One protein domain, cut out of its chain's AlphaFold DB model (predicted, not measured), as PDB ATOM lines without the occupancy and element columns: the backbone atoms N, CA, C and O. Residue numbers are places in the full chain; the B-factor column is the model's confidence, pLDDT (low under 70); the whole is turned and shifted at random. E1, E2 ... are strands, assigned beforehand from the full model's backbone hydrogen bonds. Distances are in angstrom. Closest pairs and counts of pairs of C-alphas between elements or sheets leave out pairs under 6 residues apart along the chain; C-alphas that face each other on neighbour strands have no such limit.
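This is residues 43 to 182 of the 745 residues of the protein "LPXTG-motif cell wall anchor domain protein" of Lactobacillus reuteri MM4-1A (UniProt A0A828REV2). One long, two-stranded hairpin, E1 and E2, makes the length of this rod-shaped domain; near its turn, the shorter strands E6 and E5 join along E1 to widen it into a curled sheet, and a small hairpin, E3 and E4, sits at the opposite end. Two long stretches with no named element, residues 104 to 137 and 146 to 173, run along this ribbon. The printed part has 140 residues, with no named helix and six strands in the order E1 to E6; the class is all strand, though under half of the residues, 61, are in named elements. The larger sheet has the order E2, E1, E6, E5 and is mixed. The whole is only just extended, close to loose, with a radius of gyration of the C-alphas of 21.8 A and spans of 70 by 33 by 22 A.

E1, residues 43 to 60, and E2, residues 66 to 86, form an antiparallel hairpin at 169 degrees, with N 43 and O 85 3.1 A apart and N 59 and O 67 2.9 A apart, both within hydrogen-bond range. E2 bends by 82 degrees at residue 69. The C-alphas of Tyr 84 in E2 and Val 93 in E3, residues 93 to 95, are the closest of the two strands, 5.6 A apart. E3 and E4, residues 101 to 103, are an antiparallel hairpin, with N 94 and O 102 2.8 A apart. E4 is apart from E1 and E2. Residues 113 to 114 pair briefly with residues 79 to 80 of E2, antiparallel. Residues 128 to 129 pair likewise with residues 138 to 139 of E5, which is residues 138 to 145. E5 and E6, residues 174 to 181, form an antiparallel hairpin at 148 degrees, with N 142 and O 177 2.9 A apart. E6 is parallel to E1 at 25 degrees, with N 56 and O 174 2.8 A apart. The sheet's edge strands are E2 and E5, and it is twisted.

E1 starts with C-alpha 43 at (153.094, 187.357, 166.451) and measures 54.7 A from first to last C-alpha. E2 measures 52.9 A and ends with C-alpha 86 at (150.318, 190.289, 171.775). E3 and E4 have three residues each. E5 measures 20.7 A. E6 measures 22.3 A and ends with C-alpha 181 at (109.880, 176.023, 124.401).

The two C-alphas farthest apart, those of Val 88 and Ala 182, are 71.6 A apart. The printed part has no cut. The links E4 to E5, 34 residues, and E5 to E6, 28 residues, are long. The mean pLDDT of the printed part is 71.5, and residues 61 to 65, 124 to 137 and 144 to 172 are under 70.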
ATOM      1  N   LYS A  43     153.077 188.293 167.579       88.19
ATOM      2  CA  LYS A  43     153.094 187.357 166.451       88.19
ATOM      3  C   LYS A  43     151.995 187.699 165.467       88.19
ATOM      4  O   LYS A  43     150.847 187.885 165.857       88.19
ATOM      5  N   SER A  44     152.357 187.755 164.191       87.75
ATOM      6  CA  SER A  44     151.403 187.819 163.091       87.75
ATOM      7  C   SER A  44     150.699 186.474 162.915       87.75
ATOM      8  O   SER A  44     151.366 185.439 162.842       87.75
ATOM      9  N   THR A  45     149.381 186.498 162.775       86.12
ATOM     10  CA  THR A  45     148.548 185.347 162.418       86.12
ATOM     11  C   THR A  45     147.726 185.687 161.182       86.12
ATOM     12  O   THR A  45     147.062 186.722 161.146       86.12
ATOM     13  N   THR A  46     147.762 184.821 160.168       87.19
ATOM     14  CA  THR A  46     146.858 184.942 159.019       87.19
ATOM     15  C   THR A  46     145.480 184.441 159.424       87.19
ATOM     16  O   THR A  46     145.312 183.265 159.744       87.19
ATOM     17  N   GLU A  47     144.499 185.332 159.398       87.19
ATOM     18  CA  GLU A  47     143.087 184.980 159.478       87.19
ATOM     19  C   GLU A  47     142.512 184.872 158.068       87.19
ATOM     20  O   GLU A  47     142.925 185.599 157.162       87.19
ATOM     21  N   ASN A  48     141.544 183.977 157.895       85.56
ATOM     22  CA  ASN A  48     140.842 183.768 156.636       85.56
ATOM     23  C   ASN A  48     139.337 183.877 156.877       85.56
ATOM     24  O   ASN A  48     138.839 183.417 157.904       85.56
ATOM     25  N   THR A  49     138.622 184.445 155.915       84.81
ATOM     26  CA  THR A  49     137.159 184.455 155.869       84.81
ATOM     27  C   THR A  49     136.697 184.257 154.426       84.81
ATOM     28  O   THR A  49     137.487 184.378 153.488       84.81
ATOM     29  N   SER A  50     135.429 183.919 154.230       81.50
ATOM     30  CA  SER A  50     134.880 183.591 152.915       81.50
ATOM     31  C   SER A  50     133.484 184.167 152.743       81.50
ATOM     32  O   SER A  50     132.698 184.210 153.691       81.50
ATOM     33  N   VAL A  51     133.175 184.563 151.515       78.69
ATOM     34  CA  VAL A  51     131.894 185.132 151.101       78.69
ATOM     35  C   VAL A  51     131.328 184.254 149.992       78.69
ATOM     36  O   VAL A  51     132.012 184.011 148.999       78.69
ATOM     37  N   SER A  52     130.091 183.782 150.143       80.38
ATOM     38  CA  SER A  52     129.461 182.848 149.200       80.38
ATOM     39  C   SER A  52     128.109 183.350 148.694       80.38
ATOM     40  O   SER A  52     127.434 184.117 149.382       80.38
ATOM     41  N   ARG A  53     127.708 182.878 147.509       78.19
ATOM     42  CA  ARG A  53     126.347 182.979 146.952       78.19
ATOM     43  C   ARG A  53     125.943 181.633 146.350       78.19
ATOM     44  O   ARG A  53     126.812 180.960 145.790       78.19
ATOM     45  N   ASN A  54     124.665 181.263 146.413       81.69
ATOM     46  CA  ASN A  54     124.157 180.071 145.729       81.69
ATOM     47  C   ASN A  54     123.384 180.463 144.464       81.69
ATOM     48  O   ASN A  54     122.708 181.493 144.430       81.69
ATOM     49  N   ILE A  55     123.495 179.634 143.430       81.81
ATOM     50  CA  ILE A  55     122.762 179.767 142.172       81.81
ATOM     51  C   ILE A  55     121.833 178.559 142.062       81.81
ATOM     52  O   ILE A  55     122.288 177.440 141.834       81.81
ATOM     53  N   HIS A  56     120.537 178.783 142.251       78.94
ATOM     54  CA  HIS A  56     119.486 177.780 142.106       78.94
ATOM     55  C   HIS A  56     119.026 177.717 140.650       78.94
ATOM     56  O   HIS A  56     118.853 178.747 139.995       78.94
ATOM     57  N   TYR A  57     118.797 176.504 140.156       79.69
ATOM     58  CA  TYR A  57     118.376 176.231 138.784       79.69
ATOM     59  C   TYR A  57     116.958 175.682 138.841       79.69
ATOM     60  O   TYR A  57     116.754 174.605 139.401       79.69
ATOM     61  N   VAL A  58     115.981 176.427 138.319       77.94
ATOM     62  CA  VAL A  58     114.566 176.089 138.507       77.94
ATOM     63  C   VAL A  58     113.721 176.218 137.246       77.94
ATOM     64  O   VAL A  58     113.963 177.098 136.426       77.94
ATOM     65  N   ALA A  59     112.701 175.370 137.121       77.56
ATOM     66  CA  ALA A  59     111.649 175.500 136.117       77.56
ATOM     67  C   ALA A  59     110.449 176.266 136.682       77.56
ATOM     68  O   ALA A  59     110.009 176.002 137.803       77.56
ATOM     69  N   ASP A  60     109.897 177.182 135.886       70.81
ATOM     70  CA  ASP A  60     108.574 177.762 136.121       70.81
ATOM     71  C   ASP A  60     107.505 176.969 135.361       70.81
ATOM     72  O   ASP A  60     107.296 177.168 134.166       70.81
ATOM     73  N   GLU A  61     106.811 176.080 136.071       65.62
ATOM     74  CA  GLU A  61     105.666 175.322 135.547       65.62
ATOM     75  C   GLU A  61     104.328 176.069 135.758       65.62
ATOM     76  O   GLU A  61     103.266 175.452 135.846       65.62
ATOM     77  N   GLY A  62     104.357 177.401 135.922       55.59
ATOM     78  CA  GLY A  62     103.190 178.294 136.015       55.59
ATOM     79  C   GLY A  62     102.391 178.226 137.325       55.59
ATOM     80  O   GLY A  62     101.610 179.125 137.630       55.59
ATOM     81  N   ASN A  63     102.599 177.191 138.139       50.03
ATOM     82  CA  ASN A  63     101.771 176.853 139.301       50.03
ATOM     83  C   ASN A  63     102.227 177.503 140.629       50.03
ATOM     84  O   ASN A  63     102.030 176.935 141.707       50.03
ATOM     85  N   SER A  64     102.869 178.677 140.574       52.00
ATOM     86  CA  SER A  64     103.443 179.390 141.739       52.00
ATOM     87  C   SER A  64     104.423 178.557 142.587       52.00
ATOM     88  O   SER A  64     104.656 178.850 143.762       52.00
ATOM     89  N   LYS A  65     105.001 177.508 141.996       59.75
ATOM     90  CA  LYS A  65     106.054 176.675 142.575       59.75
ATOM     91  C   LYS A  65     107.113 176.419 141.519       59.75
ATOM     92  O   LYS A  65     106.803 175.938 140.435       59.75
ATOM     93  N   TYR A  66     108.347 176.713 141.890       72.25
ATOM     94  CA  TYR A  66     109.530 176.390 141.118       72.25
ATOM     95  C   TYR A  66     109.933 174.929 141.365       72.25
ATOM     96  O   TYR A  66     110.094 174.533 142.522       72.25
ATOM     97  N   GLU A  67     110.108 174.132 140.308       77.25
ATOM     98  CA  GLU A  67     110.759 172.819 140.423       77.25
ATOM     99  C   GLU A  67     112.282 173.006 140.383       77.25
ATOM    100  O   GLU A  67     112.787 173.756 139.550       77.25
ATOM    101  N   VAL A  68     113.024 172.334 141.267       79.00
ATOM    102  CA  VAL A  68     114.495 172.358 141.274       79.00
ATOM    103  C   VAL A  68     115.029 171.410 140.199       79.00
ATOM    104  O   VAL A  68     114.855 170.199 140.296       79.00
ATOM    105  N   LEU A  69     115.697 171.969 139.189       75.69
ATOM    106  CA  LEU A  69     116.196 171.247 138.013       75.69
ATOM    107  C   LEU A  69     117.542 170.553 138.248       75.69
ATOM    108  O   LEU A  69     117.825 169.525 137.638       75.69
ATOM    109  N   LYS A  70     118.381 171.120 139.119       78.31
ATOM    110  CA  LYS A  70     119.605 170.494 139.635       78.31
ATOM    111  C   LYS A  70     119.996 171.104 140.981       78.31
ATOM    112  O   LYS A  70     119.492 172.170 141.342       78.31
ATOM    113  N   ASP A  71     120.928 170.460 141.678       81.19
ATOM    114  CA  ASP A  71     121.521 171.003 142.903       81.19
ATOM    115  C   ASP A  71     122.116 172.415 142.672       81.19
ATOM    116  O   ASP A  71     122.661 172.677 141.591       81.19
ATOM    117  N   PRO A  72     122.029 173.340 143.653       82.88
ATOM    118  CA  PRO A  72     122.512 174.710 143.481       82.88
ATOM    119  C   PRO A  72     124.040 174.807 143.373       82.88
ATOM    120  O   PRO A  72     124.771 174.212 144.166       82.88
ATOM    121  N   ASP A  73     124.533 175.646 142.459       85.19
ATOM    122  CA  ASP A  73     125.967 175.932 142.350       85.19
ATOM    123  C   ASP A  73     126.361 177.022 143.362       85.19
ATOM    124  O   ASP A  73     126.004 178.194 143.207       85.19
ATOM    125  N   THR A  74     127.130 176.667 144.395       85.56
ATOM    126  CA  THR A  74     127.727 177.651 145.312       85.56
ATOM    127  C   THR A  74     129.008 178.237 144.716       85.56
ATOM    128  O   THR A  74     129.964 177.518 144.430       85.56
ATOM    129  N   GLN A  75     129.070 179.564 144.588       84.44
ATOM    130  CA  GLN A  75     130.309 180.291 144.292       84.44
ATOM    131  C   GLN A  75     130.853 180.944 145.569       84.44
ATOM    132  O   GLN A  75     130.081 181.512 146.341       84.44
ATOM    133  N   THR A  76     132.177 180.926 145.760       84.56
ATOM    134  CA  THR A  76     132.846 181.451 146.966       84.56
ATOM    135  C   THR A  76     134.060 182.310 146.613       84.56
ATOM    136  O   THR A  76     134.917 181.895 145.835       84.56
ATOM    137  N   VAL A  77     134.157 183.485 147.238       84.31
ATOM    138  CA  VAL A  77     135.323 184.378 147.223       84.31
ATOM    139  C   VAL A  77     135.991 184.319 148.599       84.31
ATOM    140  O   VAL A  77     135.324 184.459 149.624       84.31
ATOM    141  N   ASN A  78     137.305 184.095 148.633       86.00
ATOM    142  CA  ASN A  78     138.077 183.957 149.870       86.00
ATOM    143  C   ASN A  78     138.890 185.223 150.155       86.00
ATOM    144  O   ASN A  78     139.435 185.833 149.235       86.00
ATOM    145  N   PHE A  79     139.022 185.580 151.430       86.06
ATOM    146  CA  PHE A  79     139.746 186.760 151.890       86.06
ATOM    147  C   PHE A  79     140.705 186.404 153.032       86.06
ATOM    148  O   PHE A  79     140.340 185.684 153.959       86.06
ATOM    149  N   GLU A  80     141.915 186.957 152.991       88.62
ATOM    150  CA  GLU A  80     142.929 186.857 154.044       88.62
ATOM    151  C   GLU A  80     143.148 188.222 154.719       88.62
ATOM    152  O   GLU A  80     143.061 189.274 154.075       88.62
ATOM    153  N   ARG A  81     143.475 188.224 156.015       88.25
ATOM    154  CA  ARG A  81     144.061 189.385 156.707       88.25
ATOM    155  C   ARG A  81     145.208 188.945 157.607       88.25
ATOM    156  O   ARG A  81     145.222 187.826 158.116       88.25
ATOM    157  N   THR A  82     146.169 189.836 157.841       87.69
ATOM    158  CA  THR A  82     147.197 189.627 158.874       87.69
ATOM    159  C   THR A  82     146.771 190.336 160.154       87.69
ATOM    160  O   THR A  82     146.884 191.557 160.242       87.69
ATOM    161  N   ALA A  83     146.311 189.571 161.141       88.38
ATOM    162  CA  ALA A  83     146.171 190.044 162.514       88.38
ATOM    163  C   ALA A  83     147.534 189.981 163.227       88.38
ATOM    164  O   ALA A  83     148.406 189.190 162.856       88.38
ATOM    165  N   TYR A  84     147.729 190.798 164.261       88.44
ATOM    166  CA  TYR A  84     148.936 190.783 165.094       88.44
ATOM    167  C   TYR A  84     148.525 190.630 166.554       88.44
ATOM    168  O   TYR A  84     147.812 191.478 167.075       88.44
ATOM    169  N   VAL A  85     148.963 189.562 167.222       89.00
ATOM    170  CA  VAL A  85     148.515 189.223 168.581       89.00
ATOM    171  C   VAL A  85     149.664 189.336 169.578       89.00
ATOM    172  O   VAL A  85     150.691 188.657 169.456       89.00
ATOM    173  N   ASP A  86     149.454 190.160 170.603       88.62
ATOM    174  CA  ASP A  86     150.318 190.289 171.775       88.62
ATOM    175  C   ASP A  86     150.325 188.970 172.565       88.62
ATOM    176  O   ASP A  86     149.296 188.464 173.024       88.62
ATOM    177  N   GLN A  87     151.507 188.378 172.720       87.56
ATOM    178  CA  GLN A  87     151.669 187.064 173.332       87.56
ATOM    179  C   GLN A  87     151.541 187.072 174.863       87.56
ATOM    180  O   GLN A  87     151.413 185.992 175.444       87.56
ATOM    181  N   VAL A  88     151.526 188.242 175.503       84.75
ATOM    182  CA  VAL A  88     151.315 188.426 176.945       84.75
ATOM    183  C   VAL A  88     149.846 188.735 177.237       84.75
ATOM    184  O   VAL A  88     149.232 188.031 178.036       84.75
ATOM    185  N   THR A  89     149.262 189.743 176.579       86.38
ATOM    186  CA  THR A  89     147.870 190.173 176.840       86.38
ATOM    187  C   THR A  89     146.818 189.340 176.108       86.38
ATOM    188  O   THR A  89     145.655 189.349 176.509       86.38
ATOM    189  N   LYS A  90     147.217 188.605 175.058       86.75
ATOM    190  CA  LYS A  90     146.344 187.840 174.146       86.75
ATOM    191  C   LYS A  90     145.324 188.694 173.381       86.75
ATOM    192  O   LYS A  90     144.332 188.160 172.893       86.75
ATOM    193  N   GLN A  91     145.576 189.995 173.254       86.56
ATOM    194  CA  GLN A  91     144.762 190.913 172.457       86.56
ATOM    195  C   GLN A  91     145.408 191.171 171.089       86.56
ATOM    196  O   GLN A  91     146.629 191.078 170.934       86.56
ATOM    197  N   GLU A  92     144.579 191.476 170.089       89.00
ATOM    198  CA  GLU A  92     145.057 191.958 168.793       89.00
ATOM    199  C   GLU A  92     145.526 193.423 168.915       89.00
ATOM    200  O   GLU A  92     144.951 194.219 169.661       89.00
ATOM    201  N   VAL A  93     146.599 193.766 168.201       87.94
ATOM    202  CA  VAL A  93     147.268 195.073 168.216       87.94
ATOM    203  C   VAL A  93     147.442 195.619 166.797       87.94
ATOM    204  O   VAL A  93     147.723 194.880 165.855       87.94
ATOM    205  N   ALA A  94     147.311 196.934 166.635       86.56
ATOM    206  CA  ALA A  94     147.574 197.611 165.372       86.56
ATOM    207  C   ALA A  94     149.086 197.723 165.129       86.56
ATOM    208  O   ALA A  94     149.849 198.093 166.025       86.56
ATOM    209  N   LYS A  95     149.536 197.442 163.902       85.81
ATOM    210  CA  LYS A  95     150.926 197.670 163.487       85.81
ATOM    211  C   LYS A  95     151.074 199.054 162.862       85.81
ATOM    212  O   LYS A  95     150.439 199.361 161.857       85.81
ATOM    213  N   ASN A  96     151.940 199.869 163.448       82.06
ATOM    214  CA  ASN A  96     152.219 201.230 163.013       82.06
ATOM    215  C   ASN A  96     153.197 201.239 161.820       82.06
ATOM    216  O   ASN A  96     153.952 200.287 161.598       82.06
ATOM    217  N   ALA A  97     153.228 202.340 161.063       82.62
ATOM    218  CA  ALA A  97     154.082 202.485 159.877       82.62
ATOM    219  C   ALA A  97     155.598 202.488 160.178       82.62
ATOM    220  O   ALA A  97     156.400 202.206 159.291       82.62
ATOM    221  N   ASP A  98     155.993 202.769 161.422       80.50
ATOM    222  CA  ASP A  98     157.376 202.673 161.914       80.50
ATOM    223  C   ASP A  98     157.771 201.248 162.368       80.50
ATOM    224  O   ASP A  98     158.898 201.018 162.803       80.50
ATOM    225  N   GLY A  99     156.848 200.284 162.268       78.06
ATOM    226  CA  GLY A  99     157.036 198.900 162.700       78.06
ATOM    227  C   GLY A  99     156.748 198.637 164.181       78.06
ATOM    228  O   GLY A  99     156.850 197.483 164.602       78.06
ATOM    229  N   THR A 100     156.372 199.653 164.966       82.00
ATOM    230  CA  THR A 100     155.912 199.473 166.353       82.00
ATOM    231  C   THR A 100     154.468 198.958 166.408       82.00
ATOM    232  O   THR A 100     153.762 198.938 165.398       82.00
ATOM    233  N   TYR A 101     154.012 198.537 167.591       84.31
ATOM    234  CA  TYR A 101     152.638 198.082 167.817       84.31
ATOM    235  C   TYR A 101     151.907 199.014 168.790       84.31
ATOM    236  O   TYR A 101     152.470 199.437 169.802       84.31
ATOM    237  N   SER A 102     150.654 199.330 168.476       85.44
ATOM    238  CA  SER A 102     149.724 200.110 169.296       85.44
ATOM    239  C   SER A 102     148.433 199.319 169.534       85.44
ATOM    240  O   SER A 102     148.210 198.276 168.925       85.44
ATOM    241  N   GLU A 103     147.573 199.766 170.447       83.75
ATOM    242  CA  GLU A 103     146.256 199.137 170.598       83.75
ATOM    243  C   GLU A 103     145.320 199.485 169.436       83.75
ATOM    244  O   GLU A 103     145.415 200.563 168.847       83.75
ATOM    245  N   LEU A 104     144.395 198.571 169.131       85.75
ATOM    246  CA  LEU A 104     143.397 198.774 168.086       85.75
ATOM    247  C   LEU A 104     142.516 200.003 168.395       85.75
ATOM    248  O   LEU A 104     141.950 200.092 169.489       85.75
ATOM    249  N   PRO A 105     142.350 200.939 167.441       82.94
ATOM    250  CA  PRO A 105     141.361 202.006 167.549       82.94
ATOM    251  C   PRO A 105     139.943 201.462 167.757       82.94
ATOM    252  O   PRO A 105     139.567 200.437 167.193       82.94
ATOM    253  N   SER A 106     139.098 202.198 168.484       77.06
ATOM    254  CA  SER A 106     137.690 201.825 168.716       77.06
ATOM    255  C   SER A 106     136.813 201.826 167.453       77.06
ATOM    256  O   SER A 106     135.648 201.452 167.514       77.06
ATOM    257  N   ASN A 107     137.357 202.290 166.327       77.81
ATOM    258  CA  ASN A 107     136.768 202.289 164.990       77.81
ATOM    259  C   ASN A 107     137.634 201.501 163.983       77.81
ATOM    260  O   ASN A 107     137.608 201.797 162.788       77.81
ATOM    261  N   PHE A 108     138.454 200.557 164.457       77.38
ATOM    262  CA  PHE A 108     139.289 199.721 163.601       77.38
ATOM    263  C   PHE A 108     138.433 198.867 162.659       77.38
ATOM    264  O   PHE A 108     137.684 198.000 163.105       77.38
ATOM    265  N   MET A 109     138.592 199.093 161.354       70.44
ATOM    266  CA  MET A 109     138.071 198.220 160.307       70.44
ATOM    267  C   MET A 109     139.210 197.325 159.800       70.44
ATOM    268  O   MET A 109     140.230 197.860 159.348       70.44
ATOM    269  N   PRO A 110     139.083 195.987 159.849       75.81
ATOM    270  CA  PRO A 110     140.111 195.094 159.334       75.81
ATOM    271  C   PRO A 110     140.213 195.198 157.807       75.81
ATOM    272  O   PRO A 110     139.254 194.931 157.086       75.81
ATOM    273  N   THR A 111     141.395 195.545 157.291       77.19
ATOM    274  CA  THR A 111     141.660 195.509 155.846       77.19
ATOM    275  C   THR A 111     141.839 194.064 155.385       77.19
ATOM    276  O   THR A 111     142.912 193.479 155.536       77.19
ATOM    277  N   TRP A 112     140.775 193.493 154.828       82.75
ATOM    278  CA  TRP A 112     140.806 192.205 154.141       82.75
ATOM    279  C   TRP A 112     141.392 192.339 152.731       82.75
ATOM    280  O   TRP A 112     141.231 193.361 152.064       82.75
ATOM    281  N   LYS A 113     142.054 191.280 152.259       83.25
ATOM    282  CA  LYS A 113     142.598 191.155 150.903       83.25
ATOM    283  C   LYS A 113     142.046 189.884 150.259       83.25
ATOM    284  O   LYS A 113     142.075 188.826 150.878       83.25
ATOM    285  N   ALA A 114     141.580 189.968 149.017       83.19
ATOM    286  CA  ALA A 114     141.098 188.800 148.284       83.19
ATOM    287  C   ALA A 114     142.228 187.796 147.967       83.19
ATOM    288  O   ALA A 114     143.349 188.177 147.616       83.19
ATOM    289  N   VAL A 115     141.917 186.503 148.068       84.81
ATOM    290  CA  VAL A 115     142.823 185.386 147.766       84.81
ATOM    291  C   VAL A 115     142.525 184.882 146.352       84.81
ATOM    292  O   VAL A 115     141.714 183.980 146.149       84.81
ATOM    293  N   GLY A 116     143.184 185.487 145.362       84.75
ATOM    294  CA  GLY A 116     142.972 185.198 143.942       84.75
ATOM    295  C   GLY A 116     142.098 186.259 143.276       84.75
ATOM    296  O   GLY A 116     142.598 187.331 142.952       84.75
ATOM    297  N   THR A 117     140.816 185.950 143.064       78.88
ATOM    298  CA  THR A 117     139.805 186.904 142.568       78.88
ATOM    299  C   THR A 117     139.107 187.602 143.732       78.88
ATOM    300  O   THR A 117     138.874 186.986 144.769       78.88
ATOM    301  N   ASP A 118     138.754 188.871 143.551       78.38
ATOM    302  CA  ASP A 118     137.869 189.662 144.414       78.38
ATOM    303  C   ASP A 118     136.400 189.637 143.945       78.38
ATOM    304  O   ASP A 118     135.507 190.044 144.685       78.38
ATOM    305  N   ASN A 119     136.140 189.125 142.740       75.69
ATOM    306  CA  ASN A 119     134.827 189.053 142.101       75.69
ATOM    307  C   ASN A 119     134.293 187.613 142.020       75.69
ATOM    308  O   ASN A 119     135.059 186.660 141.834       75.69
ATOM    309  N   PHE A 120     132.966 187.467 142.081       77.19
ATOM    310  CA  PHE A 120     132.276 186.223 141.727       77.19
ATOM    311  C   PHE A 120     132.365 185.942 140.214       77.19
ATOM    312  O   PHE A 120     132.412 186.867 139.405       77.19
ATOM    313  N   ALA A 121     132.338 184.667 139.814       75.19
ATOM    314  CA  ALA A 121     132.400 184.284 138.403       75.19
ATOM    315  C   ALA A 121     131.079 184.581 137.667       75.19
ATOM    316  O   ALA A 121     129.994 184.326 138.202       75.19
ATOM    317  N   GLN A 122     131.169 185.078 136.428       71.06
ATOM    318  CA  GLN A 122     130.004 185.356 135.582       71.06
ATOM    319  C   GLN A 122     129.146 184.094 135.399       71.06
ATOM    320  O   GLN A 122     129.662 182.992 135.207       71.06
ATOM    321  N   ILE A 123     127.826 184.263 135.467       70.75
ATOM    322  CA  ILE A 123     126.867 183.169 135.304       70.75
ATOM    323  C   ILE A 123     126.652 182.927 133.810       70.75
ATOM    324  O   ILE A 123     126.211 183.833 133.099       70.75
ATOM    325  N   GLN A 124     126.952 181.713 133.344       67.06
ATOM    326  CA  GLN A 124     126.644 181.307 131.975       67.06
ATOM    327  C   GLN A 124     125.130 181.156 131.805       67.06
ATOM    328  O   GLN A 124     124.458 180.550 132.640       67.06
ATOM    329  N   LYS A 125     124.595 181.730 130.725       64.62
ATOM    330  CA  LYS A 125     123.157 181.749 130.408       64.62
ATOM    331  C   LYS A 125     122.857 180.743 129.293       64.62
ATOM    332  O   LYS A 125     122.295 181.094 128.258       64.62
ATOM    333  N   ASP A 126     123.329 179.516 129.494       64.81
ATOM    334  CA  ASP A 126     123.239 178.430 128.519       64.81
ATOM    335  C   ASP A 126     121.818 177.855 128.416       64.81
ATOM    336  O   ASP A 126     120.999 177.973 129.330       64.81
ATOM    337  N   ARG A 127     121.527 177.197 127.287       65.00
ATOM    338  CA  ARG A 127     120.297 176.408 127.131       65.00
ATOM    339  C   ARG A 127     120.404 175.140 127.964       65.00
ATOM    340  O   ARG A 127     121.374 174.395 127.826       65.00
ATOM    341  N   PHE A 128     119.389 174.880 128.774       66.38
ATOM    342  CA  PHE A 128     119.298 173.675 129.582       66.38
ATOM    343  C   PHE A 128     118.430 172.643 128.856       66.38
ATOM    344  O   PHE A 128     117.405 172.976 128.264       66.38
ATOM    345  N   ASN A 129     118.854 171.383 128.878       66.06
ATOM    346  CA  ASN A 129     118.035 170.260 128.443       66.06
ATOM    347  C   ASN A 129     117.714 169.465 129.707       66.06
ATOM    348  O   ASN A 129     118.634 168.936 130.330       66.06
ATOM    349  N   LYS A 130     116.441 169.466 130.120       61.31
ATOM    350  CA  LYS A 130     116.007 168.973 131.441       61.31
ATOM    351  C   LYS A 130     116.320 167.495 131.648       61.31
ATOM    352  O   LYS A 130     116.547 167.075 132.778       61.31
ATOM    353  N   ASP A 131     116.388 166.730 130.559       58.06
ATOM    354  CA  ASP A 131     116.409 165.283 130.635       58.06
ATOM    355  C   ASP A 131     117.215 164.584 129.538       58.06
ATOM    356  O   ASP A 131     116.884 164.623 128.354       58.06
ATOM    357  N   GLU A 132     118.170 163.774 129.994       54.25
ATOM    358  CA  GLU A 132     118.551 162.527 129.324       54.25
ATOM    359  C   GLU A 132     117.606 161.356 129.714       54.25
ATOM    360  O   GLU A 132     117.916 160.207 129.399       54.25
ATOM    361  N   GLY A 133     116.476 161.591 130.421       44.16
ATOM    362  CA  GLY A 133     115.685 160.490 131.006       44.16
ATOM    363  C   GLY A 133     114.161 160.598 131.232       44.16
ATOM    364  O   GLY A 133     113.551 159.533 131.337       44.16
ATOM    365  N   LYS A 134     113.517 161.774 131.359       52.44
ATOM    366  CA  LYS A 134     112.089 161.878 131.776       52.44
ATOM    367  C   LYS A 134     111.167 162.813 130.969       52.44
ATOM    368  O   LYS A 134     110.093 162.343 130.603       52.44
ATOM    369  N   VAL A 135     111.522 164.067 130.667       48.91
ATOM    370  CA  VAL A 135     110.732 164.977 129.802       48.91
ATOM    371  C   VAL A 135     111.644 165.753 128.843       48.91
ATOM    372  O   VAL A 135     112.335 166.693 129.229       48.91
ATOM    373  N   SER A 136     111.654 165.368 127.564       51.28
ATOM    374  CA  SER A 136     112.506 165.993 126.543       51.28
ATOM    375  C   SER A 136     111.977 167.366 126.105       51.28
ATOM    376  O   SER A 136     110.966 167.430 125.404       51.28
ATOM    377  N   GLY A 137     112.700 168.438 126.431       64.25
ATOM    378  CA  GLY A 137     112.357 169.809 126.044       64.25
ATOM    379  C   GLY A 137     113.577 170.732 126.066       64.25
ATOM    380  O   GLY A 137     114.530 170.498 126.812       64.25
ATOM    381  N   VAL A 138     113.570 171.787 125.246       72.00
ATOM    382  CA  VAL A 138     114.628 172.814 125.250       72.00
ATOM    383  C   VAL A 138     114.200 173.956 126.162       72.00
ATOM    384  O   VAL A 138     113.212 174.637 125.886       72.00
ATOM    385  N   TRP A 139     114.966 174.180 127.228       74.44
ATOM    386  CA  TRP A 139     114.681 175.195 128.235       74.44
ATOM    387  C   TRP A 139     115.626 176.394 128.084       74.44
ATOM    388  O   TRP A 139     116.846 176.246 127.968       74.44
ATOM    389  N   GLU A 140     115.062 177.600 128.118       73.88
ATOM    390  CA  GLU A 140     115.808 178.865 128.104       73.88
ATOM    391  C   GLU A 140     115.520 179.677 129.370       73.88
ATOM    392  O   GLU A 140     114.423 179.614 129.925       73.88
ATOM    393  N   ILE A 141     116.519 180.438 129.831       75.06
ATOM    394  CA  ILE A 141     116.376 181.340 130.979       75.06
ATOM    395  C   ILE A 141     115.507 182.527 130.559       75.06
ATOM    396  O   ILE A 141     115.917 183.343 129.731       75.06
ATOM    397  N   GLU A 142     114.327 182.648 131.160       70.00
ATOM    398  CA  GLU A 142     113.460 183.813 130.984       70.00
ATOM    399  C   GLU A 142     113.902 184.958 131.905       70.00
ATOM    400  O   GLU A 142     114.064 186.100 131.470       70.00
ATOM    401  N   ARG A 143     114.111 184.644 133.189       70.50
ATOM    402  CA  ARG A 143     114.434 185.600 134.255       70.50
ATOM    403  C   ARG A 143     115.502 185.034 135.185       70.50
ATOM    404  O   ARG A 143     115.647 183.824 135.339       70.50
ATOM    405  N   ALA A 144     116.256 185.931 135.808       64.50
ATOM    406  CA  ALA A 144     117.291 185.589 136.770       64.50
ATOM    407  C   ALA A 144     117.231 186.593 137.925       64.50
ATOM    408  O   ALA A 144     117.699 187.725 137.796       64.50
ATOM    409  N   ASN A 145     116.609 186.178 139.026       59.19
ATOM    410  CA  ASN A 145     116.259 187.053 140.139       59.19
ATOM    411  C   ASN A 145     117.182 186.808 141.340       59.19
ATOM    412  O   ASN A 145     117.368 185.671 141.772       59.19
ATOM    413  N   TYR A 146     117.690 187.894 141.922       52.31
ATOM    414  CA  TYR A 146     117.909 187.963 143.370       52.31
ATOM    415  C   TYR A 146     116.548 188.150 144.073       52.31
ATOM    416  O   TYR A 146     115.568 188.478 143.409       52.31
ATOM    417  N   ASP A 147     116.476 188.025 145.406       46.81
ATOM    418  CA  ASP A 147     115.276 188.396 146.185       46.81
ATOM    419  C   ASP A 147     114.935 189.898 146.056       46.81
ATOM    420  O   ASP A 147     115.322 190.724 146.887       46.81
ATOM    421  N   ASP A 148     114.231 190.252 144.988       40.94
ATOM    422  CA  ASP A 148     113.651 191.558 144.688       40.94
ATOM    423  C   ASP A 148     112.320 191.341 143.940       40.94
ATOM    424  O   ASP A 148     112.334 190.965 142.762       40.94
ATOM    425  N   PRO A 149     111.162 191.553 144.595       37.53
ATOM    426  CA  PRO A 149     109.854 191.458 143.948       37.53
ATOM    427  C   PRO A 149     109.615 192.493 142.837       37.53
ATOM    428  O   PRO A 149     108.686 192.312 142.053       37.53
ATOM    429  N   GLU A 150     110.414 193.566 142.764       36.59
ATOM    430  CA  GLU A 150     110.219 194.686 141.829       36.59
ATOM    431  C   GLU A 150     111.132 194.612 140.585       36.59
ATOM    432  O   GLU A 150     111.010 195.429 139.671       36.59
ATOM    433  N   GLY A 151     111.965 193.570 140.476       38.47
ATOM    434  CA  GLY A 151     112.545 193.123 139.204       38.47
ATOM    435  C   GLY A 151     113.715 193.950 138.660       38.47
ATOM    436  O   GLY A 151     113.835 194.106 137.440       38.47
ATOM    437  N   THR A 152     114.600 194.466 139.518       39.94
ATOM    438  CA  THR A 152     115.845 195.101 139.052       39.94
ATOM    439  C   THR A 152     116.736 194.113 138.280       39.94
ATOM    440  O   THR A 152     117.055 193.022 138.750       39.94
ATOM    441  N   GLN A 153     117.133 194.478 137.053       43.59
ATOM    442  CA  GLN A 153     117.919 193.591 136.184       43.59
ATOM    443  C   GLN A 153     119.356 193.397 136.683       43.59
ATOM    444  O   GLN A 153     120.000 194.331 137.161       43.59
ATOM    445  N   LEU A 154     119.884 192.189 136.468       47.28
ATOM    446  CA  LEU A 154     121.291 191.859 136.683       47.28
ATOM    447  C   LEU A 154     122.226 192.774 135.879       47.28
ATOM    448  O   LEU A 154     122.171 192.811 134.650       47.28
ATOM    449  N   THR A 155     123.183 193.392 136.566       40.78
ATOM    450  CA  THR A 155     124.479 193.732 135.977       40.78
ATOM    451  C   THR A 155     125.425 192.547 136.187       40.78
ATOM    452  O   THR A 155     125.598 192.066 137.304       40.78
ATOM    453  N   ASP A 156     126.026 192.035 135.110       43.94
ATOM    454  CA  ASP A 156     126.700 190.721 135.124       43.94
ATOM    455  C   ASP A 156     127.990 190.646 135.978       43.94
ATOM    456  O   ASP A 156     128.492 189.550 136.227       43.94
ATOM    457  N   ASN A 157     128.496 191.786 136.468       43.78
ATOM    458  CA  ASN A 157     129.657 191.892 137.355       43.78
ATOM    459  C   ASN A 157     129.256 192.510 138.706       43.78
ATOM    460  O   ASN A 157     129.177 193.734 138.828       43.78
ATOM    461  N   PHE A 158     129.051 191.672 139.727       47.84
ATOM    462  CA  PHE A 158     128.865 192.119 141.110       47.84
ATOM    463  C   PHE A 158     130.115 191.819 141.949       47.84
ATOM    464  O   PHE A 158     130.394 190.662 142.279       47.84
ATOM    465  N   ALA A 159     130.840 192.875 142.324       48.12
ATOM    466  CA  ALA A 159     131.951 192.803 143.265       48.12
ATOM    467  C   ALA A 159     131.422 192.904 144.713       48.12
ATOM    468  O   ALA A 159     130.776 193.905 145.037       48.12
ATOM    469  N   PRO A 160     131.689 191.934 145.611       52.59
ATOM    470  CA  PRO A 160     131.469 192.132 147.042       52.59
ATOM    471  C   PRO A 160     132.345 193.289 147.548       52.59
ATOM    472  O   PRO A 160     133.563 193.292 147.363       52.59
ATOM    473  N   GLU A 161     131.735 194.289 148.186       50.03
ATOM    474  CA  GLU A 161     132.444 195.502 148.601       50.03
ATOM    475  C   GLU A 161     133.450 195.193 149.727       50.03
ATOM    476  O   GLU A 161     133.082 194.994 150.887       50.03
ATOM    477  N   VAL A 162     134.742 195.174 149.379       49.19
ATOM    478  CA  VAL A 162     135.848 194.705 150.241       49.19
ATOM    479  C   VAL A 162     135.955 195.473 151.573       49.19
ATOM    480  O   VAL A 162     136.476 194.949 152.555       49.19
ATOM    481  N   ALA A 163     135.406 196.689 151.644       43.88
ATOM    482  CA  ALA A 163     135.337 197.492 152.866       43.88
ATOM    483  C   ALA A 163     134.427 196.899 153.965       43.88
ATOM    484  O   ALA A 163     134.574 197.267 155.127       43.88
ATOM    485  N   ASN A 164     133.504 195.994 153.612       51.16
ATOM    486  CA  ASN A 164     132.442 195.487 154.486       51.16
ATOM    487  C   ASN A 164     132.410 193.942 154.573       51.16
ATOM    488  O   ASN A 164     131.343 193.350 154.770       51.16
ATOM    489  N   VAL A 165     133.570 193.275 154.453       54.00
ATOM    490  CA  VAL A 165     133.718 191.811 154.646       54.00
ATOM    491  C   VAL A 165     133.622 191.449 156.136       54.00
ATOM    492  O   VAL A 165     134.596 191.149 156.827       54.00
ATOM    493  N   ASP A 166     132.395 191.526 156.628       54.94
ATOM    494  CA  ASP A 166     131.955 191.053 157.933       54.94
ATOM    495  C   ASP A 166     131.828 189.519 157.909       54.94
ATOM    496  O   ASP A 166     131.454 188.931 156.887       54.94
ATOM    497  N   ALA A 167     132.179 188.849 159.006       47.56
ATOM    498  CA  ALA A 167     132.403 187.407 158.982       47.56
ATOM    499  C   ALA A 167     131.110 186.612 158.703       47.56
ATOM    500  O   ALA A 167     130.087 186.815 159.354       47.56
ATOM    501  N   ALA A 168     131.189 185.665 157.761       50.59
ATOM    502  CA  ALA A 168     130.113 184.736 157.393       50.59
ATOM    503  C   ALA A 168     128.805 185.370 156.855       50.59
ATOM    504  O   ALA A 168     127.720 184.821 157.054       50.59
ATOM    505  N   LYS A 169     128.885 186.480 156.105       56.94
ATOM    506  CA  LYS A 169     127.752 186.958 155.288       56.94
ATOM    507  C   LYS A 169     127.649 186.204 153.957       56.94
ATOM    508  O   LYS A 169     128.416 186.457 153.027       56.94
ATOM    509  N   THR A 170     126.655 185.326 153.846       55.88
ATOM    510  CA  THR A 170     126.140 184.849 152.554       55.88
ATOM    511  C   THR A 170     125.478 186.021 151.825       55.88
ATOM    512  O   THR A 170     124.701 186.763 152.428       55.88
ATOM    513  N   TYR A 171     125.777 186.208 150.541       64.06
ATOM    514  CA  TYR A 171     125.038 187.153 149.697       64.06
ATOM    515  C   TYR A 171     123.711 186.531 149.251       64.06
ATOM    516  O   TYR A 171     123.560 185.313 149.307       64.06
ATOM    517  N   LYS A 172     122.748 187.364 148.823       66.31
ATOM    518  CA  LYS A 172     121.447 186.889 148.321       66.31
ATOM    519  C   LYS A 172     121.642 185.776 147.287       66.31
ATOM    520  O   LYS A 172     122.478 185.905 146.389       66.31
ATOM    521  N   ASP A 173     120.837 184.729 147.409       71.88
ATOM    522  CA  ASP A 173     120.778 183.653 146.429       71.88
ATOM    523  C   ASP A 173     120.211 184.159 145.094       71.88
ATOM    524  O   ASP A 173     119.483 185.155 145.038       71.88
ATOM    525  N   ILE A 174     120.579 183.472 144.013       74.50
ATOM    526  CA  ILE A 174     120.162 183.773 142.640       74.50
ATOM    527  C   ILE A 174     119.321 182.609 142.135       74.50
ATOM    528  O   ILE A 174     119.776 181.469 142.174       74.50
ATOM    529  N   TYR A 175     118.136 182.891 141.606       75.12
ATOM    530  CA  TYR A 175     117.271 181.901 140.969       75.12
ATOM    531  C   TYR A 175     117.288 182.110 139.457       75.12
ATOM    532  O   TYR A 175     116.814 183.136 138.966       75.12
ATOM    533  N   LEU A 176     117.840 181.142 138.722       77.19
ATOM    534  CA  LEU A 176     117.754 181.077 137.264       77.19
ATOM    535  C   LEU A 176     116.457 180.363 136.892       77.19
ATOM    536  O   LEU A 176     116.337 179.153 137.096       77.19
ATOM    537  N   VAL A 177     115.495 181.126 136.376       76.62
ATOM    538  CA  VAL A 177     114.161 180.640 136.022       76.62
ATOM    539  C   VAL A 177     114.137 180.258 134.548       76.62
ATOM    540  O   VAL A 177     114.191 181.111 133.658       76.62
ATOM    541  N   TYR A 178     114.056 178.956 134.315       78.69
ATOM    542  CA  TYR A 178     113.934 178.333 133.010       78.69
ATOM    543  C   TYR A 178     112.464 178.100 132.649       78.69
ATOM    544  O   TYR A 178     111.652 177.738 133.502       78.69
ATOM    545  N   ARG A 179     112.144 178.235 131.360       79.69
ATOM    546  CA  ARG A 179     110.849 177.854 130.777       79.69
ATOM    547  C   ARG A 179     111.046 177.021 129.510       79.69
ATOM    548  O   ARG A 179     112.008 177.237 128.766       79.69
ATOM    549  N   GLU A 180     110.150 176.062 129.282       82.50
ATOM    550  CA  GLU A 180     110.180 175.177 128.112       82.50
ATOM    551  C   GLU A 180     109.703 175.905 126.853       82.50
ATOM    552  O   GLU A 180     108.720 176.650 126.881       82.50
ATOM    553  N   LYS A 181     110.372 175.646 125.727       83.94
ATOM    554  CA  LYS A 181     109.880 176.023 124.401       83.94
ATOM    555  C   LYS A 181     109.073 174.903 123.762       83.94
ATOM    556  O   LYS A 181     109.566 173.791 123.599       83.94
ATOM    557  N   ALA A 182     107.883 175.260 123.293       87.19
ATOM    558  CA  ALA A 182     107.047 174.443 122.428       87.19
ATOM    559  C   ALA A 182     106.652 175.251 121.182       87.19
ATOM    560  O   ALA A 182     106.610 176.481 121.214       87.19
TER     561      ALA A 182